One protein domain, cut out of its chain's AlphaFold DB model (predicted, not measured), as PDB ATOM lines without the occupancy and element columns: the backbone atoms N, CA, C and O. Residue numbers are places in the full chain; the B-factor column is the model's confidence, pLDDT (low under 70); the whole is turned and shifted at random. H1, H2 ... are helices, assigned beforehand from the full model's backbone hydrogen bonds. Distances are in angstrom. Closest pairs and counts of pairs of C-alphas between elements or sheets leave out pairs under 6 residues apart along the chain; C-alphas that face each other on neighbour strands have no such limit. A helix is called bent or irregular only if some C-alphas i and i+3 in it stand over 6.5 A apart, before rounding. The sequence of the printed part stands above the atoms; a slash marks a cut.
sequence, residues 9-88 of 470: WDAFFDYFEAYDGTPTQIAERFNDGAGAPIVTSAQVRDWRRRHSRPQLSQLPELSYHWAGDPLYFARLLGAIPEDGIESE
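What this domain is: This is residues 9 to 88 of the 470 residues of an uncharacterized protein of Gordonia effusa NBRC 100432 (UniProt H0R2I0). Five short helices form a ring, each touching the next in the order H1, H3, H2, H4, H5 and back to H1, while residues 81 to 88 stick out as a tail. The printed part has 80 residues with five named helices, H1 to H5 along the chain, and no named strand. It is all helix and compact, with a radius of gyration of the C-alphas of 12.7 A and spans of 37 by 29 by 22 A.

Where its parts are: H1, residues 9 to 18, 14.2 A, begins at C-alpha 9 (192.298, 196.882, 182.884). H2 is residues 23 to 31, 12.4 A; H3, 41 to 48, 10.7 A. H4, 56 to 67, 16.6 A, is irregular: C-alphas 57 and 60 are 7.0 A apart. H5, 72 to 76, ends at C-alpha 76 (199.957, 196.192, 179.088).

How they stand to each other: By closest C-alphas, H1 touches H3 (Glu 17 and Arg 48, 5.6 A) at a steep tilt of 66 degrees, opposite ways. H2 touches H3 (Thr 24 and Ser 41, 4.7 A), only just about perpendicular at 71 degrees. H4 touches H2 with residues 62 to 66 alone (Phe 30 and His 65, 5.3 A), and H5 with 59 to 64 alone (Ser 63 and Tyr 72, 5.2 A). H1 and H5 only just touch, with 3 pairs of C-alphas within 8 A (Ala 11 and Leu 76, 6.3 A). Every O i to N i+4 pair is within hydrogen-bond range in H1, H2, H3 and H5; in H4, 6 of 8.

The domain as a whole: The printed part has no cut and no long link. Its farthest C-alphas, Thr 24 and Glu 86, are 37.3 A apart. In this model pLDDT is under 70 at residues 56 to 57, 71 and 78 to 88.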
ATOM      1  N   TRP A   9     192.407 195.542 183.472       78.25
ATOM      2  CA  TRP A   9     192.298 196.882 182.884       78.25
ATOM      3  C   TRP A   9     192.885 198.004 183.733       78.25
ATOM      4  O   TRP A   9     193.047 199.111 183.219       78.25
ATOM      5  N   ASP A  10     193.232 197.742 184.994       82.25
ATOM      6  CA  ASP A  10     193.790 198.771 185.870       82.25
ATOM      7  C   ASP A  10     195.110 199.312 185.314       82.25
ATOM      8  O   ASP A  10     195.266 200.525 185.224       82.25
ATOM      9  N   ALA A  11     195.973 198.448 184.768       79.81
ATOM     10  CA  ALA A  11     197.217 198.860 184.114       79.81
ATOM     11  C   ALA A  11     196.993 199.772 182.892       79.81
ATOM     12  O   ALA A  11     197.742 200.723 182.672       79.81
ATOM     13  N   PHE A  12     195.936 199.528 182.108       84.62
ATOM     14  CA  PHE A  12     195.563 200.394 180.986       84.62
ATOM     15  C   PHE A  12     195.059 201.757 181.470       84.62
ATOM     16  O   PHE A  12     195.430 202.790 180.914       84.62
ATOM     17  N   PHE A  13     194.223 201.783 182.509       86.88
ATOM     18  CA  PHE A  13     193.721 203.040 183.059       86.88
ATOM     19  C   PHE A  13     194.827 203.854 183.726       86.88
ATOM     20  O   PHE A  13     194.938 205.043 183.436       86.88
ATOM     21  N   ASP A  14     195.672 203.212 184.532       84.31
ATOM     22  CA  ASP A  14     196.824 203.828 185.192       84.31
ATOM     23  C   ASP A  14     197.786 204.429 184.157       84.31
ATOM     24  O   ASP A  14     198.244 205.561 184.311       84.31
ATOM     25  N   TYR A  15     198.021 203.723 183.046       83.81
ATOM     26  CA  TYR A  15     198.836 204.215 181.934       83.81
ATOM     27  C   TYR A  15     198.283 205.513 181.323       83.81
ATOM     28  O   TYR A  15     199.028 206.473 181.126       83.81
ATOM     29  N   PHE A  16     196.976 205.585 181.044       83.00
ATOM     30  CA  PHE A  16     196.363 206.784 180.452       83.00
ATOM     31  C   PHE A  16     196.107 207.915 181.453       83.00
ATOM     32  O   PHE A  16     196.008 209.081 181.044       83.00
ATOM     33  N   GLU A  17     195.983 207.591 182.737       82.06
ATOM     34  CA  GLU A  17     195.925 208.548 183.841       82.06
ATOM     35  C   GLU A  17     197.292 209.219 184.052       82.06
ATOM     36  O   GLU A  17     197.341 210.438 184.205       82.06
ATOM     37  N   ALA A  18     198.386 208.457 183.946       80.06
ATOM     38  CA  ALA A  18     199.760 208.947 184.078       80.06
ATOM     39  C   ALA A  18     200.316 209.651 182.824       80.06
ATOM     40  O   ALA A  18     201.337 210.331 182.902       80.06
ATOM     41  N   TYR A  19     199.687 209.486 181.658       83.38
ATOM     42  CA  TYR A  19     200.171 210.076 180.411       83.38
ATOM     43  C   TYR A  19     199.934 211.599 180.355       83.38
ATOM     44  O   TYR A  19     198.786 212.055 180.345       83.38
ATOM     45  N   ASP A  20     201.000 212.392 180.215       77.94
ATOM     46  CA  ASP A  20     200.930 213.853 180.071       77.94
ATOM     47  C   ASP A  20     200.406 214.261 178.683       77.94
ATOM     48  O   ASP A  20     201.137 214.465 177.713       77.94
ATOM     49  N   GLY A  21     199.084 214.366 178.580       85.12
ATOM     50  CA  GLY A  21     198.378 214.822 177.386       85.12
ATOM     51  C   GLY A  21     196.915 215.121 177.681       85.12
ATOM     52  O   GLY A  21     196.300 214.502 178.552       85.12
ATOM     53  N   THR A  22     196.323 216.082 176.978       89.88
ATOM     54  CA  THR A  22     194.870 216.301 177.038       89.88
ATOM     55  C   THR A  22     194.133 215.160 176.319       89.88
ATOM     56  O   THR A  22     194.687 214.559 175.398       89.88
ATOM     57  N   PRO A  23     192.863 214.864 176.665       89.94
ATOM     58  CA  PRO A  23     192.074 213.866 175.936       89.94
ATOM     59  C   PRO A  23     191.990 214.124 174.424       89.94
ATOM     60  O   PRO A  23     191.850 213.183 173.650       89.94
ATOM     61  N   THR A  24     192.091 215.389 174.005       90.19
ATOM     62  CA  THR A  24     192.159 215.784 172.593       90.19
ATOM     63  C   THR A  24     193.469 215.342 171.947       90.19
ATOM     64  O   THR A  24     193.421 214.641 170.948       90.19
ATOM     65  N   GLN A  25     194.617 215.644 172.559       90.06
ATOM     66  CA  GLN A  25     195.937 215.256 172.032       90.06
ATOM     67  C   GLN A  25     196.125 213.734 171.963       90.06
ATOM     68  O   GLN A  25     196.744 213.212 171.042       90.06
ATOM     69  N   ILE A  26     195.566 213.003 172.930       89.12
ATOM     70  CA  ILE A  26     195.596 211.535 172.936       89.12
ATOM     71  C   ILE A  26     194.733 210.974 171.800       89.12
ATOM     72  O   ILE A  26     195.160 210.056 171.106       89.12
ATOM     73  N   ALA A  27     193.539 211.533 171.578       90.00
ATOM     74  CA  ALA A  27     192.683 211.132 170.464       90.00
ATOM     75  C   ALA A  27     193.309 211.478 169.102       90.00
ATOM     76  O   ALA A  27     193.250 210.665 168.186       90.00
ATOM     77  N   GLU A  28     193.947 212.644 168.971       89.88
ATOM     78  CA  GLU A  28     194.698 213.032 167.768       89.88
ATOM     79  C   GLU A  28     195.813 212.034 167.464       89.88
ATOM     80  O   GLU A  28     195.923 211.588 166.328       89.88
ATOM     81  N   ARG A  29     196.561 211.595 168.482       87.50
ATOM     82  CA  ARG A  29     197.603 210.574 168.321       87.50
ATOM     83  C   ARG A  29     197.051 209.229 167.843       87.50
ATOM     84  O   ARG A  29     197.660 208.601 166.990       87.50
ATOM     85  N   PHE A  30     195.901 208.788 168.353       88.50
ATOM     86  CA  PHE A  30     195.257 207.558 167.872       88.50
ATOM     87  C   PHE A  30     194.763 207.650 166.430       88.50
ATOM     88  O   PHE A  30     194.689 206.634 165.748       88.50
ATOM     89  N   ASN A  31     194.391 208.846 165.987       88.31
ATOM     90  CA  ASN A  31     193.837 209.068 164.657       88.31
ATOM     91  C   ASN A  31     194.903 209.476 163.633       88.31
ATOM     92  O   ASN A  31     194.567 209.682 162.466       88.31
ATOM     93  N   ASP A  32     196.163 209.615 164.047       82.75
ATOM     94  CA  ASP A  32     197.242 210.003 163.149       82.75
ATOM     95  C   ASP A  32     197.468 208.909 162.093       82.75
ATOM     96  O   ASP A  32     197.606 207.720 162.401       82.75
ATOM     97  N   GLY A  33     197.415 209.309 160.821       70.81
ATOM     98  CA  GLY A  33     197.476 208.402 159.671       70.81
ATOM     99  C   GLY A  33     196.242 207.511 159.448       70.81
ATOM    100  O   GLY A  33     196.247 206.715 158.508       70.81
ATOM    101  N   ALA A  34     195.183 207.626 160.255       72.06
ATOM    102  CA  ALA A  34     193.956 206.855 160.070       72.06
ATOM    103  C   ALA A  34     193.044 207.495 159.005       72.06
ATOM    104  O   ALA A  34     192.801 208.701 159.010       72.06
ATOM    105  N   GLY A  35     192.485 206.688 158.094       70.06
ATOM    106  CA  GLY A  35     191.547 207.169 157.064       70.06
ATOM    107  C   GLY A  35     190.186 207.631 157.613       70.06
ATOM    108  O   GLY A  35     189.430 208.302 156.912       70.06
ATOM    109  N   ALA A  36     189.878 207.284 158.864       77.00
ATOM    110  CA  ALA A  36     188.698 207.702 159.608       77.00
ATOM    111  C   ALA A  36     189.040 207.785 161.112       77.00
ATOM    112  O   ALA A  36     189.955 207.093 161.555       77.00
ATOM    113  N   PRO A  37     188.327 208.605 161.910       80.81
ATOM    114  CA  PRO A  37     188.596 208.727 163.340       80.81
ATOM    115  C   PRO A  37     188.266 207.426 164.091       80.81
ATOM    116  O   PRO A  37     187.110 207.008 164.154       80.81
ATOM    117  N   ILE A  38     189.296 206.828 164.688       82.50
ATOM    118  CA  ILE A  38     189.268 205.585 165.474       82.50
ATOM    119  C   ILE A  38     188.838 205.882 166.921       82.50
ATOM    120  O   ILE A  38     188.078 205.120 167.523       82.50
ATOM    121  N   VAL A  39     189.291 207.011 167.482       88.31
ATOM    122  CA  VAL A  39     189.017 207.421 168.870       88.31
ATOM    123  C   VAL A  39     188.615 208.887 168.951       88.31
ATOM    124  O   VAL A  39     189.229 209.763 168.350       88.31
ATOM    125  N   THR A  40     187.609 209.189 169.767       91.69
ATOM    126  CA  THR A  40     187.191 210.562 170.082       91.69
ATOM    127  C   THR A  40     187.756 211.039 171.422       91.69
ATOM    128  O   THR A  40     187.959 210.263 172.357       91.69
ATOM    129  N   SER A  41     187.926 212.354 171.577       90.12
ATOM    130  CA  SER A  41     188.369 212.961 172.845       90.12
ATOM    131  C   SER A  41     187.392 212.730 174.010       90.12
ATOM    132  O   SER A  41     187.788 212.775 175.177       90.12
ATOM    133  N   ALA A  42     186.114 212.468 173.713       90.69
ATOM    134  CA  ALA A  42     185.112 212.067 174.699       90.69
ATOM    135  C   ALA A  42     185.381 210.649 175.226       90.69
ATOM    136  O   ALA A  42     185.394 210.448 176.438       90.69
ATOM    137  N   GLN A  43     185.696 209.697 174.341       89.56
ATOM    138  CA  GLN A  43     186.032 208.324 174.733       89.56
ATOM    139  C   GLN A  43     187.285 208.275 175.610       89.56
ATOM    140  O   GLN A  43     187.254 207.662 176.672       89.56
ATOM    141  N   VAL A  44     188.348 209.001 175.246       88.75
ATOM    142  CA  VAL A  44     189.569 209.085 176.071       88.75
ATOM    143  C   VAL A  44     189.274 209.661 177.461       88.75
ATOM    144  O   VAL A  44     189.809 209.200 178.471       88.75
ATOM    145  N   ARG A  45     188.400 210.672 177.535       90.00
ATOM    146  CA  ARG A  45     187.980 211.273 178.807       90.00
ATOM    147  C   ARG A  45     187.236 210.270 179.688       90.00
ATOM    148  O   ARG A  45     187.445 210.272 180.901       90.00
ATOM    149  N   ASP A  46     186.400 209.428 179.094       88.62
ATOM    150  CA  ASP A  46     185.678 208.382 179.814       88.62
ATOM    151  C   ASP A  46     186.594 207.230 180.245       88.62
ATOM    152  O   ASP A  46     186.407 206.705 181.345       88.62
ATOM    153  N   TRP A  47     187.623 206.895 179.458       89.31
ATOM    154  CA  TRP A  47     188.655 205.923 179.844       89.31
ATOM    155  C   TRP A  47     189.444 206.398 181.063       89.31
ATOM    156  O   TRP A  47     189.564 205.661 182.035       89.31
ATOM    157  N   ARG A  48     189.885 207.663 181.082       86.31
ATOM    158  CA  ARG A  48     190.577 208.253 182.247       86.31
ATOM    159  C   ARG A  48     189.740 208.257 183.516       86.31
ATOM    160  O   ARG A  48     190.258 208.094 184.610       86.31
ATOM    161  N   ARG A  49     188.429 208.447 183.377       86.31
ATOM    162  CA  ARG A  49     187.481 208.396 184.500       86.31
ATOM    163  C   ARG A  49     187.068 206.968 184.860       86.31
ATOM    164  O   ARG A  49     186.220 206.794 185.730       86.31
ATOM    165  N   ARG A  50     187.616 205.960 184.170       86.06
ATOM    166  CA  ARG A  50     187.258 204.538 184.291       86.06
ATOM    167  C   ARG A  50     185.752 204.287 184.113       86.06
ATOM    168  O   ARG A  50     185.183 203.346 184.664       86.06
ATOM    169  N   HIS A  51     185.074 205.155 183.359       82.62
ATOM    170  CA  HIS A  51     183.637 205.069 183.082       82.62
ATOM    171  C   HIS A  51     183.332 204.175 181.877       82.62
ATOM    172  O   HIS A  51     182.239 203.611 181.790       82.62
ATOM    173  N   SER A  52     184.298 204.026 180.972       83.75
ATOM    174  CA  SER A  52     184.253 203.116 179.833       83.75
ATOM    175  C   SER A  52     185.649 202.545 179.567       83.75
ATOM    176  O   SER A  52     186.633 202.985 180.158       83.75
ATOM    177  N   ARG A  53     185.735 201.549 178.686       83.31
ATOM    178  CA  ARG A  53     186.993 200.967 178.201       83.31
ATOM    179  C   ARG A  53     186.894 200.714 176.700       83.31
ATOM    180  O   ARG A  53     185.768 200.551 176.214       83.31
ATOM    181  N   PRO A  54     188.018 200.670 175.969       81.94
ATOM    182  CA  PRO A  54     188.018 200.165 174.605       81.94
ATOM    183  C   PRO A  54     187.447 198.746 174.549       81.94
ATOM    184  O   PRO A  54     187.568 197.969 175.501       81.94
ATOM    185  N   GLN A  55     186.843 198.384 173.423       77.94
ATOM    186  CA  GLN A  55     186.526 196.981 173.179       77.94
ATOM    187  C   GLN A  55     187.827 196.206 172.939       77.94
ATOM    188  O   GLN A  55     188.754 196.723 172.319       77.94
ATOM    189  N   LEU A  56     187.889 194.943 173.376       68.00
ATOM    190  CA  LEU A  56     189.061 194.086 173.141       68.00
ATOM    191  C   LEU A  56     189.402 193.966 171.646       68.00
ATOM    192  O   LEU A  56     190.571 193.919 171.282       68.00
ATOM    193  N   SER A  57     188.386 193.982 170.780       66.00
ATOM    194  CA  SER A  57     188.521 193.975 169.319       66.00
ATOM    195  C   SER A  57     189.205 195.219 168.748       66.00
ATOM    196  O   SER A  57     189.783 195.136 167.671       66.00
ATOM    197  N   GLN A  58     189.153 196.354 169.450       78.12
ATOM    198  CA  GLN A  58     189.769 197.613 169.019       78.12
ATOM    199  C   GLN A  58     191.245 197.699 169.419       78.12
ATOM    200  O   GLN A  58     191.985 198.504 168.863       78.12
ATOM    201  N   LEU A  59     191.699 196.875 170.371       79.69
ATOM    202  CA  LEU A  59     193.062 196.952 170.895       79.69
ATOM    203  C   LEU A  59     194.160 196.796 169.837       79.69
ATOM    204  O   LEU A  59     195.129 197.541 169.952       79.69
ATOM    205  N   PRO A  60     194.058 195.916 168.819       77.75
ATOM    206  CA  PRO A  60     195.111 195.799 167.814       77.75
ATOM    207  C   PRO A  60     195.323 197.081 167.008       77.75
ATOM    208  O   PRO A  60     196.452 197.532 166.839       77.75
ATOM    209  N   GLU A  61     194.229 197.700 166.571       80.94
ATOM    210  CA  GLU A  61     194.251 198.951 165.812       80.94
ATOM    211  C   GLU A  61     194.746 200.111 166.687       80.94
ATOM    212  O   GLU A  61     195.668 200.831 166.309       80.94
ATOM    213  N   LEU A  62     194.235 200.224 167.919       84.00
ATOM    214  CA  LEU A  62     194.700 201.223 168.887       84.00
ATOM    215  C   LEU A  62     196.189 201.068 169.213       84.00
ATOM    216  O   LEU A  62     196.910 202.060 169.274       84.00
ATOM    217  N   SER A  63     196.656 199.838 169.418       85.44
ATOM    218  CA  SER A  63     198.054 199.546 169.751       85.44
ATOM    219  C   SER A  63     198.984 199.909 168.592       85.44
ATOM    220  O   SER A  63     200.024 200.532 168.811       85.44
ATOM    221  N   TYR A  64     198.571 199.606 167.357       82.62
ATOM    222  CA  TYR A  64     199.321 199.955 166.154       82.62
ATOM    223  C   TYR A  64     199.455 201.473 165.975       82.62
ATOM    224  O   TYR A  64     200.570 201.966 165.829       82.62
ATOM    225  N   HIS A  65     198.361 202.235 166.076       80.94
ATOM    226  CA  HIS A  65     198.426 203.699 165.954       80.94
ATOM    227  C   HIS A  65     199.149 204.371 167.131       80.94
ATOM    228  O   HIS A  65     199.746 205.434 166.980       80.94
ATOM    229  N   TRP A  66     199.142 203.754 168.314       85.50
ATOM    230  CA  TRP A  66     199.792 204.325 169.493       85.50
ATOM    231  C   TRP A  66     201.302 204.072 169.553       85.50
ATOM    232  O   TRP A  66     202.073 204.981 169.888       85.50
ATOM    233  N   ALA A  67     201.711 202.834 169.274       82.38
ATOM    234  CA  ALA A  67     203.054 202.321 169.537       82.38
ATOM    235  C   ALA A  67     203.710 201.634 168.325       82.38
ATOM    236  O   ALA A  67     204.849 201.185 168.436       82.38
ATOM    237  N   GLY A  68     203.021 201.524 167.185       75.75
ATOM    238  CA  GLY A  68     203.505 200.793 166.005       75.75
ATOM    239  C   GLY A  68     203.482 199.267 166.154       75.75
ATOM    240  O   GLY A  68     203.900 198.562 165.240       75.75
ATOM    241  N   ASP A  69     202.981 198.750 167.279       78.38
ATOM    242  CA  ASP A  69     202.907 197.325 167.600       78.38
ATOM    243  C   ASP A  69     201.453 196.954 167.932       78.38
ATOM    244  O   ASP A  69     200.928 197.459 168.926       78.38
ATOM    245  N   PRO A  70     200.789 196.067 167.165       74.31
ATOM    246  CA  PRO A  70     199.395 195.688 167.402       74.31
ATOM    247  C   PRO A  70     199.159 194.938 168.727       74.31
ATOM    248  O   PRO A  70     198.011 194.729 169.115       74.31
ATOM    249  N   LEU A  71     200.205 194.526 169.445       69.62
ATOM    250  CA  LEU A  71     200.102 193.786 170.707       69.62
ATOM    251  C   LEU A  71     200.396 194.645 171.946       69.62
ATOM    252  O   LEU A  71     200.266 194.147 173.066       69.62
ATOM    253  N   TYR A  72     200.747 195.925 171.774       80.50
ATOM    254  CA  TYR A  72     201.187 196.808 172.862       80.50
ATOM    255  C   TYR A  72     200.204 196.861 174.044       80.50
ATOM    256  O   TYR A  72     200.578 196.540 175.173       80.50
ATOM    257  N   PHE A  73     198.927 197.189 173.810       83.12
ATOM    258  CA  PHE A  73     197.952 197.253 174.905       83.12
ATOM    259  C   PHE A  73     197.565 195.873 175.440       83.12
ATOM    260  O   PHE A  73     197.221 195.760 176.609       83.12
ATOM    261  N   ALA A  74     197.658 194.811 174.639       70.31
ATOM    262  CA  ALA A  74     197.412 193.456 175.129       70.31
ATOM    263  C   ALA A  74     198.504 192.993 176.117       70.31
ATOM    264  O   ALA A  74     198.179 192.357 177.120       70.31
ATOM    265  N   ARG A  75     199.771 193.374 175.895       72.31
ATOM    266  CA  ARG A  75     200.858 193.179 176.876       72.31
ATOM    267  C   ARG A  75     200.649 194.026 178.127       72.31
ATOM    268  O   ARG A  75     200.767 193.507 179.230       72.31
ATOM    269  N   LEU A  76     200.249 195.292 177.964       79.75
ATOM    270  CA  LEU A  76     199.957 196.192 179.088       79.75
ATOM    271  C   LEU A  76     198.861 195.638 180.016       79.75
ATOM    272  O   LEU A  76     198.936 195.810 181.227       79.75
ATOM    273  N   LEU A  77     197.868 194.940 179.458       77.88
ATOM    274  CA  LEU A  77     196.797 194.276 180.210       77.88
ATOM    275  C   LEU A  77     197.228 192.943 180.857       77.88
ATOM    276  O   LEU A  77     196.398 192.250 181.441       77.88
ATOM    277  N   GLY A  78     198.493 192.533 180.707       62.97
ATOM    278  CA  GLY A  78     198.990 191.234 181.167       62.97
ATOM    279  C   GLY A  78     198.412 190.040 180.399       62.97
ATOM    280  O   GLY A  78     198.526 188.905 180.856       62.97
ATOM    281  N   ALA A  79     197.785 190.268 179.238       60.19
ATOM    282  CA  ALA A  79     197.198 189.208 178.417       60.19
ATOM    283  C   ALA A  79     198.242 188.466 177.562       60.19
ATOM    284  O   ALA A  79     197.947 187.403 177.017       60.19
ATOM    285  N   ILE A  80     199.449 189.030 177.435       51.81
ATOM    286  CA  ILE A  80     200.583 188.475 176.688       51.81
ATOM    287  C   ILE A  80     201.848 188.653 177.555       51.81
ATOM    288  O   ILE A  80     202.181 189.799 177.862       51.81
ATOM    289  N   PRO A  81     202.542 187.572 177.967       55.28
ATOM    290  CA  PRO A  81     203.832 187.652 178.666       55.28
ATOM    291  C   PRO A  81     204.924 188.282 177.783       55.28
ATOM    292  O   PRO A  81     204.888 188.124 176.564       55.28
ATOM    293  N   GLU A  82     205.898 188.986 178.376       53.09
ATOM    294  CA  GLU A  82     206.935 189.726 177.627       53.09
ATOM    295  C   GLU A  82     207.970 188.842 176.901       53.09
ATOM    296  O   GLU A  82     208.625 189.330 175.983       53.09
ATOM    297  N   ASP A  83     208.055 187.541 177.201       46.47
ATOM    298  CA  ASP A  83     209.055 186.647 176.609       46.47
ATOM    299  C   ASP A  83     208.445 185.551 175.713       46.47
ATOM    300  O   ASP A  83     207.672 184.708 176.167       46.47
ATOM    301  N   GLY A  84     208.891 185.503 174.449       45.47
ATOM    302  CA  GLY A  84     208.970 184.266 173.663       45.47
ATOM    303  C   GLY A  84     208.004 184.107 172.481       45.47
ATOM    304  O   GLY A  84     206.794 184.287 172.574       45.47
ATOM    305  N   ILE A  85     208.564 183.649 171.359       45.25
ATOM    306  CA  ILE A  85     207.938 183.282 170.070       45.25
ATOM    307  C   ILE A  85     206.757 182.277 170.199       45.25
ATOM    308  O   ILE A  85     205.976 182.101 169.268       45.25
ATOM    309  N   GLU A  86     206.523 181.697 171.380       43.50
ATOM    310  CA  GLU A  86     205.318 180.917 171.718       43.50
ATOM    311  C   GLU A  86     204.015 181.749 171.661       43.50
ATOM    312  O   GLU A  86     202.932 181.207 171.415       43.50
ATOM    313  N   SER A  87     204.116 183.076 171.800       44.84
ATOM    314  CA  SER A  87     202.998 184.028 171.720       44.84
ATOM    315  C   SER A  87     202.371 184.124 170.323       44.84
ATOM    316  O   SER A  87     201.159 184.288 170.224       44.84
ATOM    317  N   GLU A  88     203.128 183.984 169.230       42.97
ATOM    318  CA  GLU A  88     202.546 184.032 167.874       42.97
ATOM    319  C   GLU A  88     201.707 182.791 167.567       42.97
ATOM    320  O   GLU A  88     200.643 182.898 166.959       42.97
TER     321      GLU A  88